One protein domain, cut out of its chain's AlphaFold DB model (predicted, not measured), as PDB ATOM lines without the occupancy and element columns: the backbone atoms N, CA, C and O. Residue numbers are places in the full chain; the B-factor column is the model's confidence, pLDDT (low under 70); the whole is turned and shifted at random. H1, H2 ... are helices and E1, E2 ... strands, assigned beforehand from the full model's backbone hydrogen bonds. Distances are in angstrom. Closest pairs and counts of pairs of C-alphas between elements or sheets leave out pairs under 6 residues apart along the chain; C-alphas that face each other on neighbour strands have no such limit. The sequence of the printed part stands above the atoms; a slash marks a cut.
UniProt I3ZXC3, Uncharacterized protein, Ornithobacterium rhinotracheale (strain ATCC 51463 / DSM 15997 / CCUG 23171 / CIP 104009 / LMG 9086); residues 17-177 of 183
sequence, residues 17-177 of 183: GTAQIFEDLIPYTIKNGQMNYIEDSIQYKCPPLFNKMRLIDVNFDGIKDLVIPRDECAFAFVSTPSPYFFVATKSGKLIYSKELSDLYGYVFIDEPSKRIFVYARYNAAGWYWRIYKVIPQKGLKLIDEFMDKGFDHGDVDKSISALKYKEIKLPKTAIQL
ATOM      1  N   GLY A  17     186.368 157.047 202.108       54.91
ATOM      2  CA  GLY A  17     185.981 158.038 203.118       54.91
ATOM      3  C   GLY A  17     185.526 159.388 202.557       54.91
ATOM      4  O   GLY A  17     184.647 160.022 203.129       54.91
ATOM      5  N   THR A  18     186.078 159.837 201.425       64.00
ATOM      6  CA  THR A  18     185.674 161.115 200.818       64.00
ATOM      7  C   THR A  18     184.317 160.982 200.149       64.00
ATOM      8  O   THR A  18     183.508 161.892 200.259       64.00
ATOM      9  N   ALA A  19     184.045 159.833 199.519       63.03
ATOM     10  CA  ALA A  19     182.737 159.532 198.945       63.03
ATOM     11  C   ALA A  19     181.640 159.536 200.021       63.03
ATOM     12  O   ALA A  19     180.645 160.226 199.840       63.03
ATOM     13  N   GLN A  20     181.865 158.887 201.172       63.66
ATOM     14  CA  GLN A  20     180.899 158.899 202.279       63.66
ATOM     15  C   GLN A  20     180.649 160.313 202.827       63.66
ATOM     16  O   GLN A  20     179.508 160.676 203.090       63.66
ATOM     17  N   ILE A  21     181.698 161.132 202.969       67.88
ATOM     18  CA  ILE A  21     181.556 162.533 203.399       67.88
ATOM     19  C   ILE A  21     180.724 163.331 202.391       67.88
ATOM     20  O   ILE A  21     179.839 164.083 202.790       67.88
ATOM     21  N   PHE A  22     180.991 163.181 201.090       66.62
ATOM     22  CA  PHE A  22     180.194 163.842 200.057       66.62
ATOM     23  C   PHE A  22     178.747 163.357 200.078       66.62
ATOM     24  O   PHE A  22     177.846 164.184 200.018       66.62
ATOM     25  N   GLU A  23     178.522 162.051 200.224       67.44
ATOM     26  CA  GLU A  23     177.192 161.460 200.347       67.44
ATOM     27  C   GLU A  23     176.407 162.003 201.541       67.44
ATOM     28  O   GLU A  23     175.214 162.272 201.396       67.44
ATOM     29  N   ASP A  24     177.051 162.161 202.698       62.53
ATOM     30  CA  ASP A  24     176.437 162.704 203.915       62.53
ATOM     31  C   ASP A  24     176.210 164.227 203.811       62.53
ATOM     32  O   ASP A  24     175.380 164.776 204.533       62.53
ATOM     33  N   LEU A  25     176.878 164.902 202.866       64.50
ATOM     34  CA  LEU A  25     176.680 166.318 202.534       64.50
ATOM     35  C   LEU A  25     175.650 166.572 201.421       64.50
ATOM     36  O   LEU A  25     175.206 167.711 201.305       64.50
ATOM     37  N   ILE A  26     175.246 165.565 200.630       67.75
ATOM     38  CA  ILE A  26     174.246 165.710 199.545       67.75
ATOM     39  C   ILE A  26     172.989 166.487 199.979       67.75
ATOM     40  O   ILE A  26     172.584 167.382 199.234       67.75
ATOM     41  N   PRO A  27     172.379 166.223 201.154       61.44
ATOM     42  CA  PRO A  27     171.150 166.913 201.535       61.44
ATOM     43  C   PRO A  27     171.390 168.329 202.096       61.44
ATOM     44  O   PRO A  27     170.449 168.975 202.558       61.44
ATOM     45  N   TYR A  28     172.626 168.843 202.060       64.00
ATOM     46  CA  TYR A  28     173.000 170.149 202.600       64.00
ATOM     47  C   TYR A  28     173.538 171.096 201.516       64.00
ATOM     48  O   TYR A  28     174.356 170.739 200.674       64.00
ATOM     49  N   THR A  29     173.137 172.369 201.577       62.88
ATOM     50  CA  THR A  29     173.760 173.474 200.829       62.88
ATOM     51  C   THR A  29     174.476 174.409 201.779       62.88
ATOM     52  O   THR A  29     174.012 174.688 202.880       62.88
ATOM     53  N   ILE A  30     175.582 174.988 201.319       59.81
ATOM     54  CA  ILE A  30     176.257 176.064 202.042       59.81
ATOM     55  C   ILE A  30     175.765 177.400 201.476       59.81
ATOM     56  O   ILE A  30     176.076 177.741 200.335       59.81
ATOM     57  N   LYS A  31     175.022 178.182 202.269       56.47
ATOM     58  CA  LYS A  31     174.669 179.578 201.946       56.47
ATOM     59  C   LYS A  31     175.236 180.487 203.027       56.47
ATOM     60  O   LYS A  31     175.037 180.242 204.210       56.47
ATOM     61  N   ASN A  32     175.982 181.518 202.630       59.16
ATOM     62  CA  ASN A  32     176.619 182.478 203.546       59.16
ATOM     63  C   ASN A  32     177.496 181.837 204.647       59.16
ATOM     64  O   ASN A  32     177.624 182.380 205.739       59.16
ATOM     65  N   GLY A  33     178.110 180.682 204.366       54.84
ATOM     66  CA  GLY A  33     178.937 179.947 205.334       54.84
ATOM     67  C   GLY A  33     178.149 179.133 206.367       54.84
ATOM     68  O   GLY A  33     178.763 178.517 207.231       54.84
ATOM     69  N   GLN A  34     176.819 179.099 206.268       55.84
ATOM     70  CA  GLN A  34     175.951 178.246 207.075       55.84
ATOM     71  C   GLN A  34     175.502 177.033 206.253       55.84
ATOM     72  O   GLN A  34     175.168 177.168 205.070       55.84
ATOM     73  N   MET A  35     175.507 175.849 206.874       61.31
ATOM     74  CA  MET A  35     174.917 174.644 206.285       61.31
ATOM     75  C   MET A  35     173.397 174.708 206.435       61.31
ATOM     76  O   MET A  35     172.888 174.837 207.543       61.31
ATOM     77  N   ASN A  36     172.690 174.624 205.313       60.12
ATOM     78  CA  ASN A  36     171.236 174.610 205.232       60.12
ATOM     79  C   ASN A  36     170.796 173.274 204.645       60.12
ATOM     80  O   ASN A  36     171.277 172.875 203.586       60.12
ATOM     81  N   TYR A  37     169.886 172.602 205.327       63.28
ATOM     82  CA  TYR A  37     169.300 171.352 204.867       63.28
ATOM     83  C   TYR A  37     168.292 171.611 203.734       63.28
ATOM     84  O   TYR A  37     167.596 172.627 203.758       63.28
ATOM     85  N   ILE A  38     168.253 170.742 202.721       60.78
ATOM     86  CA  ILE A  38     167.473 170.943 201.483       60.78
ATOM     87  C   ILE A  38     166.382 169.877 201.305       60.78
ATOM     88  O   ILE A  38     165.480 170.078 200.495       60.78
ATOM     89  N   GLU A  39     166.440 168.746 202.011       57.62
ATOM     90  CA  GLU A  39     165.674 167.554 201.624       57.62
ATOM     91  C   GLU A  39     164.617 167.123 202.655       57.62
ATOM     92  O   GLU A  39     164.948 166.638 203.723       57.62
ATOM     93  N   ASP A  40     163.326 167.175 202.320       50.19
ATOM     94  CA  ASP A  40     162.218 166.722 203.191       50.19
ATOM     95  C   ASP A  40     162.120 165.183 203.381       50.19
ATOM     96  O   ASP A  40     161.079 164.656 203.783       50.19
ATOM     97  N   SER A  41     163.175 164.413 203.086       48.56
ATOM     98  CA  SER A  41     163.143 162.952 203.200       48.56
ATOM     99  C   SER A  41     163.437 162.471 204.631       48.56
ATOM    100  O   SER A  41     164.237 163.034 205.375       48.56
ATOM    101  N   ILE A  42     162.769 161.382 205.028       49.75
ATOM    102  CA  ILE A  42     162.850 160.724 206.353       49.75
ATOM    103  C   ILE A  42     164.271 160.178 206.652       49.75
ATOM    104  O   ILE A  42     164.548 159.703 207.752       49.75
ATOM    105  N   GLN A  43     165.200 160.261 205.695       50.53
ATOM    106  CA  GLN A  43     166.589 159.828 205.830       50.53
ATOM    107  C   GLN A  43     167.510 161.025 206.092       50.53
ATOM    108  O   GLN A  43     168.349 161.376 205.266       50.53
ATOM    109  N   TYR A  44     167.383 161.632 207.273       55.31
ATOM    110  CA  TYR A  44     168.383 162.589 207.743       55.31
ATOM    111  C   TYR A  44     169.740 161.878 207.832       55.31
ATOM    112  O   TYR A  44     169.920 160.983 208.658       55.31
ATOM    113  N   LYS A  45     170.686 162.252 206.965       65.06
ATOM    114  CA  LYS A  45     172.097 161.873 207.105       65.06
ATOM    115  C   LYS A  45     172.747 162.772 208.143       65.06
ATOM    116  O   LYS A  45     172.386 163.937 208.263       65.06
ATOM    117  N   CYS A  46     173.696 162.238 208.903       73.69
ATOM    118  CA  CYS A  46     174.273 162.985 210.008       73.69
ATOM    119  C   CYS A  46     175.486 163.792 209.515       73.69
ATOM    120  O   CYS A  46     176.494 163.188 209.128       73.69
ATOM    121  N   PRO A  47     175.420 165.134 209.504       73.31
ATOM    122  CA  PRO A  47     176.407 165.942 208.813       73.31
ATOM    123  C   PRO A  47     177.765 165.912 209.530       73.31
ATOM    124  O   PRO A  47     177.822 165.867 210.766       73.31
ATOM    125  N   PRO A  48     178.883 165.990 208.784       80.50
ATOM    126  CA  PRO A  48     180.192 166.253 209.367       80.50
ATOM    127  C   PRO A  48     180.254 167.642 210.012       80.50
ATOM    128  O   PRO A  48     179.846 168.650 209.435       80.50
ATOM    129  N   LEU A  49     180.879 167.715 211.181       81.94
ATOM    130  CA  LEU A  49     181.127 168.940 211.938       81.94
ATOM    131  C   LEU A  49     182.574 169.401 211.718       81.94
ATOM    132  O   LEU A  49     183.428 169.291 212.598       81.94
ATOM    133  N   PHE A  50     182.875 169.910 210.520       79.88
ATOM    134  CA  PHE A  50     184.244 170.296 210.142       79.88
ATOM    135  C   PHE A  50     184.871 171.347 211.064       79.88
ATOM    136  O   PHE A  50     186.071 171.308 211.311       79.88
ATOM    137  N   ASN A  51     184.084 172.266 211.620       78.56
ATOM    138  CA  ASN A  51     184.570 173.262 212.581       78.56
ATOM    139  C   ASN A  51     185.039 172.656 213.917       78.56
ATOM    140  O   ASN A  51     185.655 173.363 214.709       78.56
ATOM    141  N   LYS A  52     184.767 171.369 214.157       82.81
ATOM    142  CA  LYS A  52     185.140 170.625 215.367       82.81
ATOM    143  C   LYS A  52     186.129 169.500 215.081       82.81
ATOM    144  O   LYS A  52     186.288 168.616 215.921       82.81
ATOM    145  N   MET A  53     186.757 169.495 213.903       87.31
ATOM    146  CA  MET A  53     187.779 168.507 213.568       87.31
ATOM    147  C   MET A  53     188.916 168.532 214.600       87.31
ATOM    148  O   MET A  53     189.299 169.597 215.088       87.31
ATOM    149  N   ARG A  54     189.454 167.360 214.941       87.56
ATOM    150  CA  ARG A  54     190.485 167.215 215.979       87.56
ATOM    151  C   ARG A  54     191.635 166.356 215.481       87.56
ATOM    152  O   ARG A  54     191.434 165.454 214.670       87.56
ATOM    153  N   LEU A  55     192.820 166.635 216.014       90.31
ATOM    154  CA  LEU A  55     194.006 165.803 215.850       90.31
ATOM    155  C   LEU A  55     194.243 165.018 217.143       90.31
ATOM    156  O   LEU A  55     194.626 165.598 218.159       90.31
ATOM    157  N   ILE A  56     193.973 163.716 217.122       90.19
ATOM    158  CA  ILE A  56     194.037 162.825 218.293       90.19
ATOM    159  C   ILE A  56     194.720 161.530 217.865       90.19
ATOM    160  O   ILE A  56     194.476 161.059 216.768       90.19
ATOM    161  N   ASP A  57     195.583 160.969 218.709       89.88
ATOM    162  CA  ASP A  57     196.213 159.669 218.445       89.88
ATOM    163  C   ASP A  57     195.191 158.569 218.760       89.88
ATOM    164  O   ASP A  57     194.985 158.225 219.929       89.88
ATOM    165  N   VAL A  58     194.467 158.097 217.737       88.75
ATOM    166  CA  VAL A  58     193.379 157.127 217.920       88.75
ATOM    167  C   VAL A  58     193.840 155.684 217.852       88.75
ATOM    168  O   VAL A  58     193.125 154.790 218.310       88.75
ATOM    169  N   ASN A  59     195.024 155.446 217.292       86.19
ATOM    170  CA  ASN A  59     195.606 154.118 217.160       86.19
ATOM    171  C   ASN A  59     196.708 153.816 218.210       86.19
ATOM    172  O   ASN A  59     197.176 152.676 218.307       86.19
ATOM    173  N   PHE A  60     197.053 154.812 219.030       89.38
ATOM    174  CA  PHE A  60     198.047 154.813 220.106       89.38
ATOM    175  C   PHE A  60     199.476 154.509 219.648       89.38
ATOM    176  O   PHE A  60     200.226 153.830 220.377       89.38
ATOM    177  N   ASP A  61     199.834 154.965 218.446       86.50
ATOM    178  CA  ASP A  61     201.155 154.800 217.832       86.50
ATOM    179  C   ASP A  61     202.077 156.028 217.970       86.50
ATOM    180  O   ASP A  61     203.247 155.964 217.580       86.50
ATOM    181  N   GLY A  62     201.587 157.103 218.595       88.00
ATOM    182  CA  GLY A  62     202.296 158.361 218.817       88.00
ATOM    183  C   GLY A  62     202.105 159.398 217.708       88.00
ATOM    184  O   GLY A  62     202.620 160.512 217.836       88.00
ATOM    185  N   ILE A  63     201.381 159.077 216.634       88.56
ATOM    186  CA  ILE A  63     201.057 159.994 215.539       88.56
ATOM    187  C   ILE A  63     199.613 160.471 215.713       88.56
ATOM    188  O   ILE A  63     198.711 159.707 216.032       88.56
ATOM    189  N   LYS A  64     199.373 161.774 215.533       89.75
ATOM    190  CA  LYS A  64     198.013 162.314 215.612       89.75
ATOM    191  C   LYS A  64     197.238 162.006 214.328       89.75
ATOM    192  O   LYS A  64     197.692 162.333 213.232       89.75
ATOM    193  N   ASP A  65     196.044 161.458 214.495       90.12
ATOM    194  CA  ASP A  65     195.084 161.125 213.449       90.12
ATOM    195  C   ASP A  65     194.030 162.224 213.304       90.12
ATOM    196  O   ASP A  65     193.759 162.975 214.244       90.12
ATOM    197  N   LEU A  66     193.396 162.314 212.135       90.38
ATOM    198  CA  LEU A  66     192.314 163.267 211.906       90.38
ATOM    199  C   LEU A  66     190.966 162.634 212.258       90.38
ATOM    200  O   LEU A  66     190.556 161.632 211.670       90.38
ATOM    201  N   VAL A  67     190.251 163.283 213.172       91.44
ATOM    202  CA  VAL A  67     188.884 162.938 213.557       91.44
ATOM    203  C   VAL A  67     187.952 164.061 213.124       91.44
ATOM    204  O   VAL A  67     188.157 165.220 213.487       91.44
ATOM    205  N   ILE A  68     186.912 163.724 212.365       89.81
ATOM    206  CA  ILE A  68     185.847 164.654 211.978       89.81
ATOM    207  C   ILE A  68     184.567 164.187 212.673       89.81
ATOM    208  O   ILE A  68     183.997 163.169 212.267       89.81
ATOM    209  N   PRO A  69     184.112 164.885 213.729       88.75
ATOM    210  CA  PRO A  69     182.872 164.537 214.407       88.75
ATOM    211  C   PRO A  69     181.692 164.579 213.438       88.75
ATOM    212  O   PRO A  69     181.672 165.389 212.509       88.75
ATOM    213  N   ARG A  70     180.694 163.733 213.679       83.50
ATOM    214  CA  ARG A  70     179.379 163.829 213.040       83.50
ATOM    215  C   ARG A  70     178.360 164.309 214.062       83.50
ATOM    216  O   ARG A  70     178.509 164.017 215.254       83.50
ATOM    217  N   ASP A  71     177.391 165.084 213.597       74.31
ATOM    218  CA  ASP A  71     176.288 165.535 214.441       74.31
ATOM    219  C   ASP A  71     175.346 164.376 214.787       74.31
ATOM    220  O   ASP A  71     175.374 163.323 214.146       74.31
ATOM    221  N   GLU A  72     174.510 164.554 215.804       71.44
ATOM    222  CA  GLU A  72     173.420 163.614 216.059       71.44
ATOM    223  C   GLU A  72     172.364 163.739 214.955       71.44
ATOM    224  O   GLU A  72     171.933 164.831 214.587       71.44
ATOM    225  N   CYS A  73     171.925 162.604 214.414       69.69
ATOM    226  CA  CYS A  73     170.789 162.595 213.506       69.69
ATOM    227  C   CYS A  73     169.490 162.861 214.283       69.69
ATOM    228  O   CYS A  73     169.234 162.221 215.300       69.69
ATOM    229  N   ALA A  74     168.632 163.743 213.765       53.22
ATOM    230  CA  ALA A  74     167.402 164.210 214.418       53.22
ATOM    231  C   ALA A  74     166.276 163.155 214.560       53.22
ATOM    232  O   ALA A  74     165.121 163.514 214.783       53.22
ATOM    233  N   PHE A  75     166.567 161.855 214.433       56.91
ATOM    234  CA  PHE A  75     165.550 160.805 214.420       56.91
ATOM    235  C   PHE A  75     165.704 159.796 215.558       56.91
ATOM    236  O   PHE A  75     166.736 159.147 215.722       56.91
ATOM    237  N   ALA A  76     164.598 159.566 216.268       46.59
ATOM    238  CA  ALA A  76     164.485 158.685 217.427       46.59
ATOM    239  C   ALA A  76     164.671 157.182 217.135       46.59
ATOM    240  O   ALA A  76     164.433 156.377 218.031       46.59
ATOM    241  N   PHE A  77     165.096 156.784 215.934       48.81
ATOM    242  CA  PHE A  77     165.365 155.387 215.554       48.81
ATOM    243  C   PHE A  77     166.702 155.203 214.823       48.81
ATOM    244  O   PHE A  77     167.039 154.083 214.446       48.81
ATOM    245  N   VAL A  78     167.469 156.277 214.619       58.47
ATOM    246  CA  VAL A  78     168.729 156.221 213.874       58.47
ATOM    247  C   VAL A  78     169.872 155.994 214.859       58.47
ATOM    248  O   VAL A  78     169.951 156.643 215.902       58.47
ATOM    249  N   SER A  79     170.737 155.028 214.549       64.81
ATOM    250  CA  SER A  79     171.974 154.811 215.296       64.81
ATOM    251  C   SER A  79     172.789 156.099 215.316       64.81
ATOM    252  O   SER A  79     173.033 156.678 214.259       64.81
ATOM    253  N   THR A  80     173.275 156.512 216.488       75.06
ATOM    254  CA  THR A  80     174.244 157.608 216.579       75.06
ATOM    255  C   THR A  80     175.434 157.286 215.663       75.06
ATOM    256  O   THR A  80     175.999 156.189 215.760       75.06
ATOM    257  N   PRO A  81     175.801 158.181 214.732       78.44
ATOM    258  CA  PRO A  81     176.922 157.952 213.829       78.44
ATOM    259  C   PRO A  81     178.240 158.066 214.602       78.44
ATOM    260  O   PRO A  81     178.405 158.979 215.401       78.44
ATOM    261  N   SER A  82     179.226 157.211 214.344       87.81
ATOM    262  CA  SER A  82     180.584 157.460 214.862       87.81
ATOM    263  C   SER A  82     181.256 158.615 214.117       87.81
ATOM    264  O   SER A  82     180.860 158.904 212.997       87.81
ATOM    265  N   PRO A  83     182.296 159.271 214.639       90.19
ATOM    266  CA  PRO A  83     183.084 160.220 213.850       90.19
ATOM    267  C   PRO A  83     183.705 159.568 212.606       90.19
ATOM    268  O   PRO A  83     183.871 158.350 212.560       90.19
ATOM    269  N   TYR A  84     184.096 160.369 211.614       89.00
ATOM    270  CA  TYR A  84     185.015 159.882 210.586       89.00
ATOM    271  C   TYR A  84     186.438 159.894 211.126       89.00
ATOM    272  O   TYR A  84     186.900 160.912 211.648       89.00
ATOM    273  N   PHE A  85     187.144 158.786 210.942       89.69
ATOM    274  CA  PHE A  85     188.528 158.627 211.362       89.69
ATOM    275  C   PHE A  85     189.435 158.466 210.152       89.69
ATOM    276  O   PHE A  85     189.218 157.602 209.300       89.69
ATOM    277  N   PHE A  86     190.494 159.263 210.112       89.44
ATOM    278  CA  PHE A  86     191.575 159.128 209.152       89.44
ATOM    279  C   PHE A  86     192.880 158.911 209.904       89.44
ATOM    280  O   PHE A  86     193.405 159.836 210.524       89.44
ATOM    281  N   VAL A  87     193.400 157.691 209.823       88.44
ATOM    282  CA  VAL A  87     194.634 157.290 210.493       88.44
ATOM    283  C   VAL A  87     195.832 157.807 209.706       88.44
ATOM    284  O   VAL A  87     195.919 157.619 208.487       88.44
ATOM    285  N   ALA A  88     196.744 158.476 210.393       85.62
ATOM    286  CA  ALA A  88     197.975 158.989 209.835       85.62
ATOM    287  C   ALA A  88     199.010 157.864 209.707       85.62
ATOM    288  O   ALA A  88     199.232 157.048 210.593       85.62
ATOM    289  N   THR A  89     199.676 157.820 208.562       83.50
ATOM    290  CA  THR A  89     200.848 156.963 208.356       83.50
ATOM    291  C   THR A  89     202.118 157.679 208.810       83.50
ATOM    292  O   THR A  89     202.149 158.903 208.922       83.50
ATOM    293  N   LYS A  90     203.226 156.939 208.964       82.88
ATOM    294  CA  LYS A  90     204.550 157.520 209.270       82.88
ATOM    295  C   LYS A  90     205.017 158.586 208.271       82.88
ATOM    296  O   LYS A  90     205.831 159.428 208.625       82.88
ATOM    297  N   SER A  91     204.526 158.550 207.032       83.75
ATOM    298  CA  SER A  91     204.817 159.561 206.008       83.75
ATOM    299  C   SER A  91     203.865 160.763 206.045       83.75
ATOM    300  O   SER A  91     203.925 161.612 205.161       83.75
ATOM    301  N   GLY A  92     202.964 160.836 207.030       75.69
ATOM    302  CA  GLY A  92     201.977 161.906 207.177       75.69
ATOM    303  C   GLY A  92     200.749 161.771 206.271       75.69
ATOM    304  O   GLY A  92     199.876 162.634 206.295       75.69
ATOM    305  N   LYS A  93     200.637 160.699 205.472       80.69
ATOM    306  CA  LYS A  93     199.437 160.444 204.659       80.69
ATOM    307  C   LYS A  93     198.282 159.997 205.552       80.69
ATOM    308  O   LYS A  93     198.460 159.063 206.330       80.69
ATOM    309  N   LEU A  94     197.111 160.605 205.369       82.00
ATOM    310  CA  LEU A  94     195.862 160.240 206.040       82.00
ATOM    311  C   LEU A  94     195.116 159.143 205.264       82.00
ATOM    312  O   LEU A  94     194.905 159.263 204.054       82.00
ATOM    313  N   ILE A  95     194.707 158.082 205.957       83.62
ATOM    314  CA  ILE A  95     193.969 156.942 205.396       83.62
ATOM    315  C   ILE A  95     192.654 156.785 206.152       83.62
ATOM    316  O   ILE A  95     192.649 156.617 207.366       83.62
ATOM    317  N   TYR A  96     191.533 156.804 205.430       85.81
ATOM    318  CA  TYR A  96     190.222 156.569 206.029       85.81
ATOM    319  C   TYR A  96     190.153 155.189 206.695       85.81
ATOM    320  O   TYR A  96     190.414 154.172 206.048       85.81
ATOM    321  N   SER A  97     189.760 155.152 207.967       87.31
ATOM    322  CA  SER A  97     189.532 153.917 208.711       87.31
ATOM    323  C   SER A  97     188.042 153.617 208.778       87.31
ATOM    324  O   SER A  97     187.313 154.174 209.601       87.31
ATOM    325  N   LYS A  98     187.594 152.702 207.911       86.75
ATOM    326  CA  LYS A  98     186.217 152.195 207.926       86.75
ATOM    327  C   LYS A  98     185.889 151.521 209.259       86.75
ATOM    328  O   LYS A  98     184.838 151.776 209.822       86.75
ATOM    329  N   GLU A  99     186.812 150.722 209.790       88.81
ATOM    330  CA  GLU A  99     186.635 150.007 211.061       88.81
ATOM    331  C   GLU A  99     186.329 150.954 212.234       88.81
ATOM    332  O   GLU A  99     185.429 150.683 213.023       88.81
ATOM    333  N   LEU A 100     187.034 152.088 212.325       89.44
ATOM    334  CA  LEU A 100     186.789 153.096 213.364       89.44
ATOM    335  C   LEU A 100     185.535 153.941 213.076       89.44
ATOM    336  O   LEU A 100     184.797 154.303 213.992       89.44
ATOM    337  N   SER A 101     185.285 154.252 211.803       88.50
ATOM    338  CA  SER A 101     184.171 155.121 211.388       88.50
ATOM    339  C   SER A 101     182.807 154.414 211.391       88.50
ATOM    340  O   SER A 101     181.772 155.081 211.462       88.50
ATOM    341  N   ASP A 102     182.806 153.078 211.404       87.94
ATOM    342  CA  ASP A 102     181.619 152.213 211.465       87.94
ATOM    343  C   ASP A 102     181.422 151.600 212.865       87.94
ATOM    344  O   ASP A 102     180.834 150.532 213.026       87.94
ATOM    345  N   LEU A 103     181.915 152.263 213.917       88.12
ATOM    346  CA  LEU A 103     181.667 151.824 215.294       88.12
ATOM    347  C   LEU A 103     180.194 151.978 215.722       88.12
ATOM    348  O   LEU A 103     179.768 151.274 216.633       88.12
ATOM    349  N   TYR A 104     179.420 152.844 215.059       82.88
ATOM    350  CA  TYR A 104     178.012 153.165 215.334       82.88
ATOM    351  C   TYR A 104     177.710 153.460 216.816       82.88
ATOM    352  O   TYR A 104     177.174 152.615 217.533       82.88
ATOM    353  N   GLY A 105     178.055 154.663 217.282       87.19
ATOM    354  CA  GLY A 105     177.700 155.161 218.614       87.19
ATOM    355  C   GLY A 105     178.437 156.446 218.993       87.19
ATOM    356  O   GLY A 105     179.201 156.993 218.195       87.19
ATOM    357  N   TYR A 106     178.255 156.901 220.235       89.12
ATOM    358  CA  TYR A 106     179.163 157.876 220.840       89.12
ATOM    359  C   TYR A 106     180.493 157.194 221.134       89.12
ATOM    360  O   TYR A 106     180.555 156.241 221.910       89.12
ATOM    361  N   VAL A 107     181.556 157.676 220.505       92.69
ATOM    362  CA  VAL A 107     182.904 157.137 220.628       92.69
ATOM    363  C   VAL A 107     183.675 157.965 221.640       92.69
ATOM    364  O   VAL A 107     183.796 159.176 221.487       92.69
ATOM    365  N   PHE A 108     184.235 157.304 222.643       93.69
ATOM    366  CA  PHE A 108     185.146 157.875 223.621       93.69
ATOM    367  C   PHE A 108     186.510 157.222 223.462       93.69
ATOM    368  O   PHE A 108     186.602 156.005 223.293       93.69
ATOM    369  N   ILE A 109     187.570 158.010 223.571       93.38
ATOM    370  CA  ILE A 109     188.939 157.512 223.547       93.38
ATOM    371  C   ILE A 109     189.660 157.825 224.844       93.38
ATOM    372  O   ILE A 109     189.584 158.939 225.348       93.38
ATOM    373  N   ASP A 110     190.383 156.842 225.365       92.88
ATOM    374  CA  ASP A 110     191.254 157.006 226.518       92.88
ATOM    375  C   ASP A 110     192.689 156.616 226.151       92.88
ATOM    376  O   ASP A 110     193.030 155.431 226.079       92.88
ATOM    377  N   GLU A 111     193.524 157.626 225.910       88.50
ATOM    378  CA  GLU A 111     194.932 157.464 225.524       88.50
ATOM    379  C   GLU A 111     195.755 156.690 226.577       88.50
ATOM    380  O   GLU A 111     196.449 155.742 226.193       88.50
ATOM    381  N   PRO A 112     195.635 156.962 227.897       90.31
ATOM    382  CA  PRO A 112     196.390 156.233 228.918       90.31
ATOM    383  C   PRO A 112     196.109 154.727 228.961       90.31
ATOM    384  O   PRO A 112     197.046 153.931 229.050       90.31
ATOM    385  N   SER A 113     194.839 154.302 228.892       90.69
ATOM    386  CA  SER A 113     194.503 152.868 228.893       90.69
ATOM    387  C   SER A 113     194.533 152.223 227.508       90.69
ATOM    388  O   SER A 113     194.420 150.995 227.415       90.69
ATOM    389  N   LYS A 114     194.723 153.018 226.447       91.62
ATOM    390  CA  LYS A 114     194.690 152.596 225.040       91.62
ATOM    391  C   LYS A 114     193.379 151.896 224.678       91.62
ATOM    392  O   LYS A 114     193.372 150.798 224.104       91.62
ATOM    393  N   ARG A 115     192.261 152.511 225.072       94.69
ATOM    394  CA  ARG A 115     190.910 151.966 224.883       94.69
ATOM    395  C   ARG A 115     190.009 152.924 224.131       94.69
ATOM    396  O   ARG A 115     190.096 154.139 224.284       94.69
ATOM    397  N   ILE A 116     189.104 152.327 223.369       95.31
ATOM    398  CA  ILE A 116     187.974 153.005 222.749       95.31
ATOM    399  C   ILE A 116     186.710 152.457 223.402       95.31
ATOM    400  O   ILE A 116     186.528 151.242 223.491       95.31
ATOM    401  N   PHE A 117     185.845 153.345 223.865       95.56
ATOM    402  CA  PHE A 117     184.540 153.006 224.414       95.56
ATOM    403  C   PHE A 117     183.488 153.506 223.441       95.56
ATOM    404  O   PHE A 117     183.583 154.624 222.943       95.56
ATOM    405  N   VAL A 118     182.495 152.681 223.163       94.12
ATOM    406  CA  VAL A 118     181.395 153.040 222.279       94.12
ATOM    407  C   VAL A 118     180.111 152.882 223.058       94.12
ATOM    408  O   VAL A 118     179.813 151.786 223.531       94.12
ATOM    409  N   TYR A 119     179.371 153.976 223.185       91.06
ATOM    410  CA  TYR A 119     178.030 153.975 223.741       91.06
ATOM    411  C   TYR A 119     177.025 154.017 222.605       91.06
ATOM    412  O   TYR A 119     176.945 154.997 221.860       91.06
ATOM    413  N   ALA A 120     176.296 152.925 222.438       86.06
ATOM    414  CA  ALA A 120     175.430 152.718 221.296       86.06
ATOM    415  C   ALA A 120     174.042 152.286 221.748       86.06
ATOM    416  O   ALA A 120     173.841 151.753 222.841       86.06
ATOM    417  N   ARG A 121     173.071 152.507 220.871       79.50
ATOM    418  CA  ARG A 121     171.696 152.092 221.099       79.50
ATOM    419  C   ARG A 121     171.479 150.692 220.543       79.50
ATOM    420  O   ARG A 121     171.817 150.434 219.392       79.50
ATOM    421  N   TYR A 122     170.923 149.802 221.356       73.75
ATOM    422  CA  TYR A 122     170.561 148.443 220.953       73.75
ATOM    423  C   TYR A 122     169.157 148.412 220.335       73.75
ATOM    424  O   TYR A 122     168.951 147.842 219.269       73.75
ATOM    425  N   ASN A 123     168.187 149.062 220.985       70.56
ATOM    426  CA  ASN A 123     166.801 149.165 220.522       70.56
ATOM    427  C   ASN A 123     166.117 150.424 221.093       70.56
ATOM    428  O   ASN A 123     166.768 151.289 221.682       70.56
ATOM    429  N   ALA A 124     164.794 150.538 220.933       67.00
ATOM    430  CA  ALA A 124     164.031 151.698 221.384       67.00
ATOM    431  C   ALA A 124     164.263 152.070 222.866       67.00
ATOM    432  O   ALA A 124     164.283 153.262 223.174       67.00
ATOM    433  N   ALA A 125     164.497 151.079 223.730       66.06
ATOM    434  CA  ALA A 125     164.559 151.211 225.185       66.06
ATOM    435  C   ALA A 125     165.884 150.723 225.805       66.06
ATOM    436  O   ALA A 125     165.970 150.581 227.018       66.06
ATOM    437  N   GLY A 126     166.913 150.443 225.001       76.81
ATOM    438  CA  GLY A 126     168.137 149.800 225.475       76.81
ATOM    439  C   GLY A 126     169.388 150.416 224.872       76.81
ATOM    440  O   GLY A 126     169.496 150.564 223.652       76.81
ATOM    441  N   TRP A 127     170.349 150.724 225.738       84.00
ATOM    442  CA  TRP A 127     171.687 151.175 225.374       84.00
ATOM    443  C   TRP A 127     172.732 150.204 225.904       84.00
ATOM    444  O   TRP A 127     172.509 149.501 226.890       84.00
ATOM    445  N   TYR A 128     173.870 150.157 225.230       87.94
ATOM    446  CA  TYR A 128     174.943 149.235 225.551       87.94
ATOM    447  C   TYR A 128     176.303 149.882 225.324       87.94
ATOM    448  O   TYR A 128     176.469 150.820 224.536       87.94
ATOM    449  N   TRP A 129     177.283 149.347 226.038       93.50
ATOM    450  CA  TRP A 129     178.679 149.723 225.937       93.50
ATOM    451  C   TRP A 129     179.449 148.630 225.218       93.50
ATOM    452  O   TRP A 129     179.334 147.455 225.562       93.50
ATOM    453  N   ARG A 130     180.293 149.030 224.267       94.44
ATOM    454  CA  ARG A 130     181.346 148.190 223.690       94.44
ATOM    455  C   ARG A 130     182.700 148.784 224.030       94.44
ATOM    456  O   ARG A 130     182.930 149.975 223.824       94.44
ATOM    457  N   ILE A 131     183.599 147.959 224.550       96.00
ATOM    458  CA  ILE A 131     184.952 148.377 224.921       96.00
ATOM    459  C   ILE A 131     185.937 147.684 224.001       96.00
ATOM    460  O   ILE A 131     186.036 146.459 223.992       96.00
ATOM    461  N   TYR A 132     186.714 148.471 223.275       95.94
ATOM    462  CA  TYR A 132     187.728 147.991 222.357       95.94
ATOM    463  C   TYR A 132     189.123 148.327 222.864       95.94
ATOM    464  O   TYR A 132     189.384 149.408 223.393       95.94
ATOM    465  N   LYS A 133     190.046 147.397 222.646       93.94
ATOM    466  CA  LYS A 133     191.479 147.663 222.669       93.94
ATOM    467  C   LYS A 133     191.948 147.813 221.230       93.94
ATOM    468  O   LYS A 133     191.691 146.923 220.417       93.94
ATOM    469  N   VAL A 134     192.672 148.885 220.932       87.75
ATOM    470  CA  VAL A 134     193.337 149.001 219.632       87.75
ATOM    471  C   VAL A 134     194.581 148.119 219.639       87.75
ATOM    472  O   VAL A 134     195.395 148.159 220.566       87.75
ATOM    473  N   ILE A 135     194.716 147.296 218.608       83.19
ATOM    474  CA  ILE A 135     195.907 146.506 218.348       83.19
ATOM    475  C   ILE A 135     196.585 147.122 217.122       83.19
ATOM    476  O   ILE A 135     196.070 146.974 216.009       83.19
ATOM    477  N   PRO A 136     197.738 147.796 217.295       70.75
ATOM    478  CA  PRO A 136     198.460 148.404 216.185       70.75
ATOM    479  C   PRO A 136     198.630 147.415 215.029       70.75
ATOM    480  O   PRO A 136     198.992 146.258 215.249       70.75
ATOM    481  N   GLN A 137     198.335 147.866 213.806       66.44
ATOM    482  CA  GLN A 137     198.403 147.078 212.563       66.44
ATOM    483  C   GLN A 137     197.433 145.881 212.458       66.44
ATOM    484  O   GLN A 137     197.385 145.253 211.404       66.44
ATOM    485  N   LYS A 138     196.657 145.557 213.504       75.06
ATOM    486  CA  LYS A 138     195.664 144.463 213.492       75.06
ATOM    487  C   LYS A 138     194.214 144.928 213.648       75.06
ATOM    488  O   LYS A 138     193.326 144.102 213.479       75.06
ATOM    489  N   GLY A 139     193.984 146.202 213.964       82.00
ATOM    490  CA  GLY A 139     192.644 146.777 214.107       82.00
ATOM    491  C   GLY A 139     192.137 146.750 215.547       82.00
ATOM    492  O   GLY A 139     192.914 146.862 216.502       82.00
ATOM    493  N   LEU A 140     190.828 146.623 215.724       91.06
ATOM    494  CA  LEU A 140     190.162 146.653 217.021       91.06
ATOM    495  C   LEU A 140     189.906 145.247 217.557       91.06
ATOM    496  O   LEU A 140     189.467 144.344 216.850       91.06
ATOM    497  N   LYS A 141     190.108 145.070 218.863       93.31
ATOM    498  CA  LYS A 141     189.670 143.872 219.583       93.31
ATOM    499  C   LYS A 141     188.625 144.246 220.620       93.31
ATOM    500  O   LYS A 141     188.929 145.009 221.536       93.31
ATOM    501  N   LEU A 142     187.433 143.667 220.508       94.06
ATOM    502  CA  LEU A 142     186.397 143.771 221.534       94.06
ATOM    503  C   LEU A 142     186.875 143.082 222.823       94.06
ATOM    504  O   LEU A 142     187.374 141.954 222.794       94.06
ATOM    505  N   ILE A 143     186.771 143.792 223.941       94.81
ATOM    506  CA  ILE A 143     187.202 143.356 225.275       94.81
ATOM    507  C   ILE A 143     186.000 143.033 226.155       94.81
ATOM    508  O   ILE A 143     186.029 142.041 226.877       94.81
ATOM    509  N   ASP A 144     184.973 143.876 226.112       93.94
ATOM    510  CA  ASP A 144     183.739 143.694 226.869       93.94
ATOM    511  C   ASP A 144     182.585 144.331 226.095       93.94
ATOM    512  O   ASP A 144     182.771 145.314 225.367       93.94
ATOM    513  N   GLU A 145     181.404 143.761 226.275       92.62
ATOM    514  CA  GLU A 145     180.144 144.267 225.755       92.62
ATOM    515  C   GLU A 145     179.062 143.993 226.796       92.62
ATOM    516  O   GLU A 145     178.974 142.891 227.347       92.62
ATOM    517  N   PHE A 146     178.273 145.012 227.125       90.81
ATOM    518  CA  PHE A 146     177.239 144.897 228.147       90.81
ATOM    519  C   PHE A 146     176.160 145.960 227.990       90.81
ATOM    520  O   PHE A 146     176.419 147.060 227.501       90.81
ATOM    521  N   MET A 147     174.958 145.637 228.458       89.12
ATOM    522  CA  MET A 147     173.856 146.590 228.540       89.12
ATOM    523  C   MET A 147     174.135 147.606 229.644       89.12
ATOM    524  O   MET A 147     174.638 147.254 230.716       89.12
ATOM    525  N   ASP A 148     173.794 148.864 229.399       86.62
ATOM    526  CA  ASP A 148     173.888 149.893 230.422       86.62
ATOM    527  C   ASP A 148     172.843 149.632 231.517       86.62
ATOM    528  O   ASP A 148     171.646 149.511 231.247       86.62
ATOM    529  N   LYS A 149     173.311 149.533 232.766       84.25
ATOM    530  CA  LYS A 149     172.471 149.281 233.944       84.25
ATOM    531  C   LYS A 149     171.349 150.313 234.119       84.25
ATOM    532  O   LYS A 149     170.325 149.972 234.702       84.25
ATOM    533  N   GLY A 150     171.496 151.535 233.606       81.81
ATOM    534  CA  GLY A 150     170.432 152.548 233.625       81.81
ATOM    535  C   GLY A 150     169.155 152.142 232.874       81.81
ATOM    536  O   GLY A 150     168.109 152.740 233.104       81.81
ATOM    537  N   PHE A 151     169.231 151.113 232.023       76.94
ATOM    538  CA  PHE A 151     168.116 150.570 231.235       76.94
ATOM    539  C   PHE A 151     167.667 149.179 231.713       76.94
ATOM    540  O   PHE A 151     166.991 148.449 230.984       76.94
ATOM    541  N   ASP A 152     168.060 148.778 232.924       75.75
ATOM    542  CA  ASP A 152     167.557 147.564 233.567       75.75
ATOM    543  C   ASP A 152     166.157 147.825 234.148       75.75
ATOM    544  O   ASP A 152     166.000 148.289 235.279       75.75
ATOM    545  N   HIS A 153     165.127 147.591 233.333       69.38
ATOM    546  CA  HIS A 153     163.728 147.850 233.688       69.38
ATOM    547  C   HIS A 153     162.979 146.614 234.219       69.38
ATOM    548  O   HIS A 153     161.764 146.675 234.381       69.38
ATOM    549  N   GLY A 154     163.661 145.493 234.487       62.59
ATOM    550  CA  GLY A 154     163.050 144.267 235.032       62.59
ATOM    551  C   GLY A 154     162.171 143.467 234.054       62.59
ATOM    552  O   GLY A 154     162.144 142.243 234.141       62.59
ATOM    553  N   ASP A 155     161.545 144.124 233.072       57.44
ATOM    554  CA  ASP A 155     160.755 143.519 231.987       57.44
ATOM    555  C   ASP A 155     161.589 143.367 230.707       57.44
ATOM    556  O   ASP A 155     161.277 143.892 229.636       57.44
ATOM    557  N   VAL A 156     162.725 142.684 230.828       56.44
ATOM    558  CA  VAL A 156     163.664 142.538 229.715       56.44
ATOM    559  C   VAL A 156     163.121 141.506 228.724       56.44
ATOM    560  O   VAL A 156     162.995 140.320 229.040       56.44
ATOM    561  N   ASP A 157     162.815 141.962 227.508       53.62
ATOM    562  CA  ASP A 157     162.499 141.101 226.368       53.62
ATOM    563  C   ASP A 157     163.564 139.994 226.247       53.62
ATOM    564  O   ASP A 157     164.771 140.254 226.263       53.62
ATOM    565  N   LYS A 158     163.127 138.732 226.133       52.09
ATOM    566  CA  LYS A 158     164.010 137.552 226.069       52.09
ATOM    567  C   LYS A 158     164.996 137.623 224.891       52.09
ATOM    568  O   LYS A 158     165.991 136.899 224.896       52.09
ATOM    569  N   SER A 159     164.765 138.514 223.923       50.88
ATOM    570  CA  SER A 159     165.674 138.850 222.820       50.88
ATOM    571  C   SER A 159     166.966 139.591 223.238       50.88
ATOM    572  O   SER A 159     167.914 139.641 222.457       50.88
ATOM    573  N   ILE A 160     167.048 140.122 224.468       55.91
ATOM    574  CA  ILE A 160     168.209 140.860 225.027       55.91
ATOM    575  C   ILE A 160     169.109 139.936 225.891       55.91
ATOM    576  O   ILE A 160     170.185 140.316 226.347       55.91
ATOM    577  N   SER A 161     168.708 138.674 226.076       52.31
ATOM    578  CA  SER A 161     169.209 137.726 227.091       52.31
ATOM    579  C   SER A 161     170.681 137.274 227.006       52.31
ATOM    580  O   SER A 161     171.108 136.469 227.835       52.31
ATOM    581  N   ALA A 162     171.488 137.780 226.070       64.12
ATOM    582  CA  ALA A 162     172.903 137.405 225.952       64.12
ATOM    583  C   ALA A 162     173.865 138.331 226.723       64.12
ATOM    584  O   ALA A 162     174.931 137.885 227.154       64.12
ATOM    585  N   LEU A 163     173.510 139.606 226.915       72.44
ATOM    586  CA  LEU A 163     174.393 140.605 227.522       72.44
ATOM    587  C   LEU A 163     174.020 140.865 228.982       72.44
ATOM    588  O   LEU A 163     172.856 141.022 229.337       72.44
ATOM    589  N   LYS A 164     175.034 140.940 229.849       82.81
ATOM    590  CA  LYS A 164     174.842 141.322 231.256       82.81
ATOM    591  C   LYS A 164     174.623 142.831 231.354       82.81
ATOM    592  O   LYS A 164     175.220 143.574 230.584       82.81
ATOM    593  N   TYR A 165     173.850 143.278 232.340       85.81
ATOM    594  CA  TYR A 165     173.757 144.694 232.695       85.81
ATOM    595  C   TYR A 165     174.921 145.082 233.607       85.81
ATOM    596  O   TYR A 165     175.193 144.403 234.603       85.81
ATOM    597  N   LYS A 166     175.632 146.160 233.274       88.81
ATOM    598  CA  LYS A 166     176.708 146.717 234.105       88.81
ATOM    599  C   LYS A 166     176.700 148.240 234.020       88.81
ATOM    600  O   LYS A 166     176.270 148.826 233.033       88.81
ATOM    601  N   GLU A 167     177.196 148.879 235.069       88.75
ATOM    602  CA  GLU A 167     177.480 150.312 235.055       88.75
ATOM    603  C   GLU A 167     178.897 150.529 234.511       88.75
ATOM    604  O   GLU A 167     179.848 149.891 234.979       88.75
ATOM    605  N   ILE A 168     179.053 151.416 233.526       90.44
ATOM    606  CA  ILE A 168     180.380 151.826 233.067       90.44
ATOM    607  C   ILE A 168     180.963 152.859 234.039       90.44
ATOM    608  O   ILE A 168     180.287 153.775 234.496       90.44
ATOM    609  N   LYS A 169     182.265 152.759 234.306       90.31
ATOM    610  CA  LYS A 169     183.043 153.859 234.882       90.31
ATOM    611  C   LYS A 169     184.050 154.309 233.840       90.31
ATOM    612  O   LYS A 169     185.126 153.719 233.734       90.31
ATOM    613  N   LEU A 170     183.672 155.301 233.033       90.81
ATOM    614  CA  LEU A 170     184.592 155.874 232.056       90.81
ATOM    615  C   LEU A 170     185.808 156.473 232.784       90.81
ATOM    616  O   LEU A 170     185.641 157.124 233.823       90.81
ATOM    617  N   PRO A 171     187.034 156.266 232.272       93.50
ATOM    618  CA  PRO A 171     188.203 156.974 232.771       93.50
ATOM    619  C   PRO A 171     187.981 158.488 232.721       93.50
ATOM    620  O   PRO A 171     187.424 159.002 231.757       93.50
ATOM    621  N   LYS A 172     188.471 159.226 233.724       92.69
ATOM    622  CA  LYS A 172     188.399 160.703 233.727       92.69
ATOM    623  C   LYS A 172     189.161 161.343 232.562       92.69
ATOM    624  O   LYS A 172     188.915 162.490 232.222       92.69
ATOM    625  N   THR A 173     190.104 160.602 231.992       92.19
ATOM    626  CA  THR A 173     190.916 160.968 230.832       92.19
ATOM    627  C   THR A 173     190.249 160.625 229.499       92.19
ATOM    628  O   THR A 173     190.810 160.938 228.453       92.19
ATOM    629  N   ALA A 174     189.063 160.002 229.516       92.88
ATOM    630  CA  ALA A 174     188.344 159.649 228.304       92.88
ATOM    631  C   ALA A 174     187.730 160.886 227.631       92.88
ATOM    632  O   ALA A 174     187.075 161.705 228.279       92.88
ATOM    633  N   ILE A 175     187.905 160.972 226.313       90.94
ATOM    634  CA  ILE A 175     187.430 162.059 225.457       90.94
ATOM    635  C   ILE A 175     186.413 161.496 224.450       90.94
ATOM    636  O   ILE A 175     186.773 160.741 223.554       90.94
ATOM    637  N   GLN A 176     185.141 161.857 224.577       91.44
ATOM    638  CA  GLN A 176     184.085 161.772 223.568       91.44
ATOM    639  C   GLN A 176     184.471 162.545 222.300       91.44
ATOM    640  O   GLN A 176     184.865 163.713 222.318       91.44
ATOM    641  N   LEU A 177     184.324 161.872 221.173       89.94
ATOM    642  CA  LEU A 177     184.726 162.355 219.859       89.94
ATOM    643  C   LEU A 177     183.529 162.803 219.009       89.94
ATOM    644  O   LEU A 177     183.710 163.395 217.948       89.94
TER     645      LEU A 177
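Overview. This is residues 17 to 177 of the 183 residues of an uncharacterized protein of Ornithobacterium rhinotracheale (strain ATCC 51463 / DSM 15997 / CCUG 23171 / CIP 104009 / LMG 9086) (UniProt I3ZXC3). Two four-stranded antiparallel sheets stand next to each other, a smaller one of E3, E4, E5 and E6 and a larger, strongly twisted one of E7, E8, E9 and E10, with the short helix H2 between them. Helix H1 meets the smaller sheet with its residues 17 to 21, the small hairpin of E1 and E2 lies far out beyond it, and a long tail, residues 149 to 177, leaves the edge strand E10 and comes back to pair beside the other edge, E7. The printed part has 161 residues, with two named helices and ten named strands in the order H1, E1 to E6, H2, E7 to E10. Its class is mostly strand, though under half of the residues are in named elements. The whole is compact, with a radius of gyration of the C-alphas of 17.2 A and spans of 51 by 44 by 25 A.

Arrangement. H1, residues 17 to 25, is on the sheet of E3, residues 54 to 56, E4, residues 65 to 68, E5, residues 84 to 88, and E6, residues 94 to 96. Its height over the sheet is 9.9 A, and it is over none of the strands, but only just: 2 of its C-alphas fall on E5 and 2 on E6. The closest C-alphas of H1 and E6 are those of Gly 17 and Tyr 96, 5.3 A apart. E1, residues 28 to 31, and E2, residues 34 to 37, form a hairpin, with N 29 and O 36 2.8 A apart; both are apart from the strands E3 to E10. E3 to E6 form a meander, each strand the antiparallel neighbour of the one before. N 54 and O 67 are 2.9 A apart across E3 and E4, N 86 and O 66 2.8 A across E4 and E5, and N 87 and O 95 2.8 A across E5 and E6, each within hydrogen-bond range. H2, residues 98 to 101, is at this sheet's level, only just, with a height of 3.7 A; the C-alphas of Tyr 84 in E5 and Ser 101 are its closest to that strand, 4.9 A apart. H2 only grazes the sheet of E7, residues 106 to 110, E8, residues 115 to 123, E9, residues 126 to 135, and E10, residues 139 to 148. These four form a second meander: N 108 and O 117 are 2.8 A apart, N 118 and O 130 2.8 A, and N 131 and O 144 2.9 A. E10 bends by 57 degrees at residue 143. Residues 175 to 176 pair antiparallel with 108 to 109 of E7, and 165 to 166 pair parallel with 147 to 148 of E10. In H1 every O i to N i+4 pair is within hydrogen-bond range; H2 is too short for such a pair.

Along the chain. H1 begins at C-alpha 17, (185.981, 158.038, 203.118), and is 12.5 A long from first to last C-alpha. E5 measures 13.0 A and E7 13.4 A. E8 measures 24.7 A, E9 28.9 A and E10 25.1 A. E9 begins at C-alpha 126, (168.137, 149.800, 225.475), and E10 ends at C-alpha 148, (173.888, 149.893, 230.422).

Size, cuts and confidence. The two C-alphas farthest apart are those of Ser 91 and Asp 155, 53.6 A. The printed part has no cut. The links from E2 to E3, 16 residues, and from E4 to E5, 15 residues, are long. The mean pLDDT of the printed part is 78.4, and 49 residues are under 70: residues 17 to 45, 73 to 79, 124 to 125, 137 and 153 to 162.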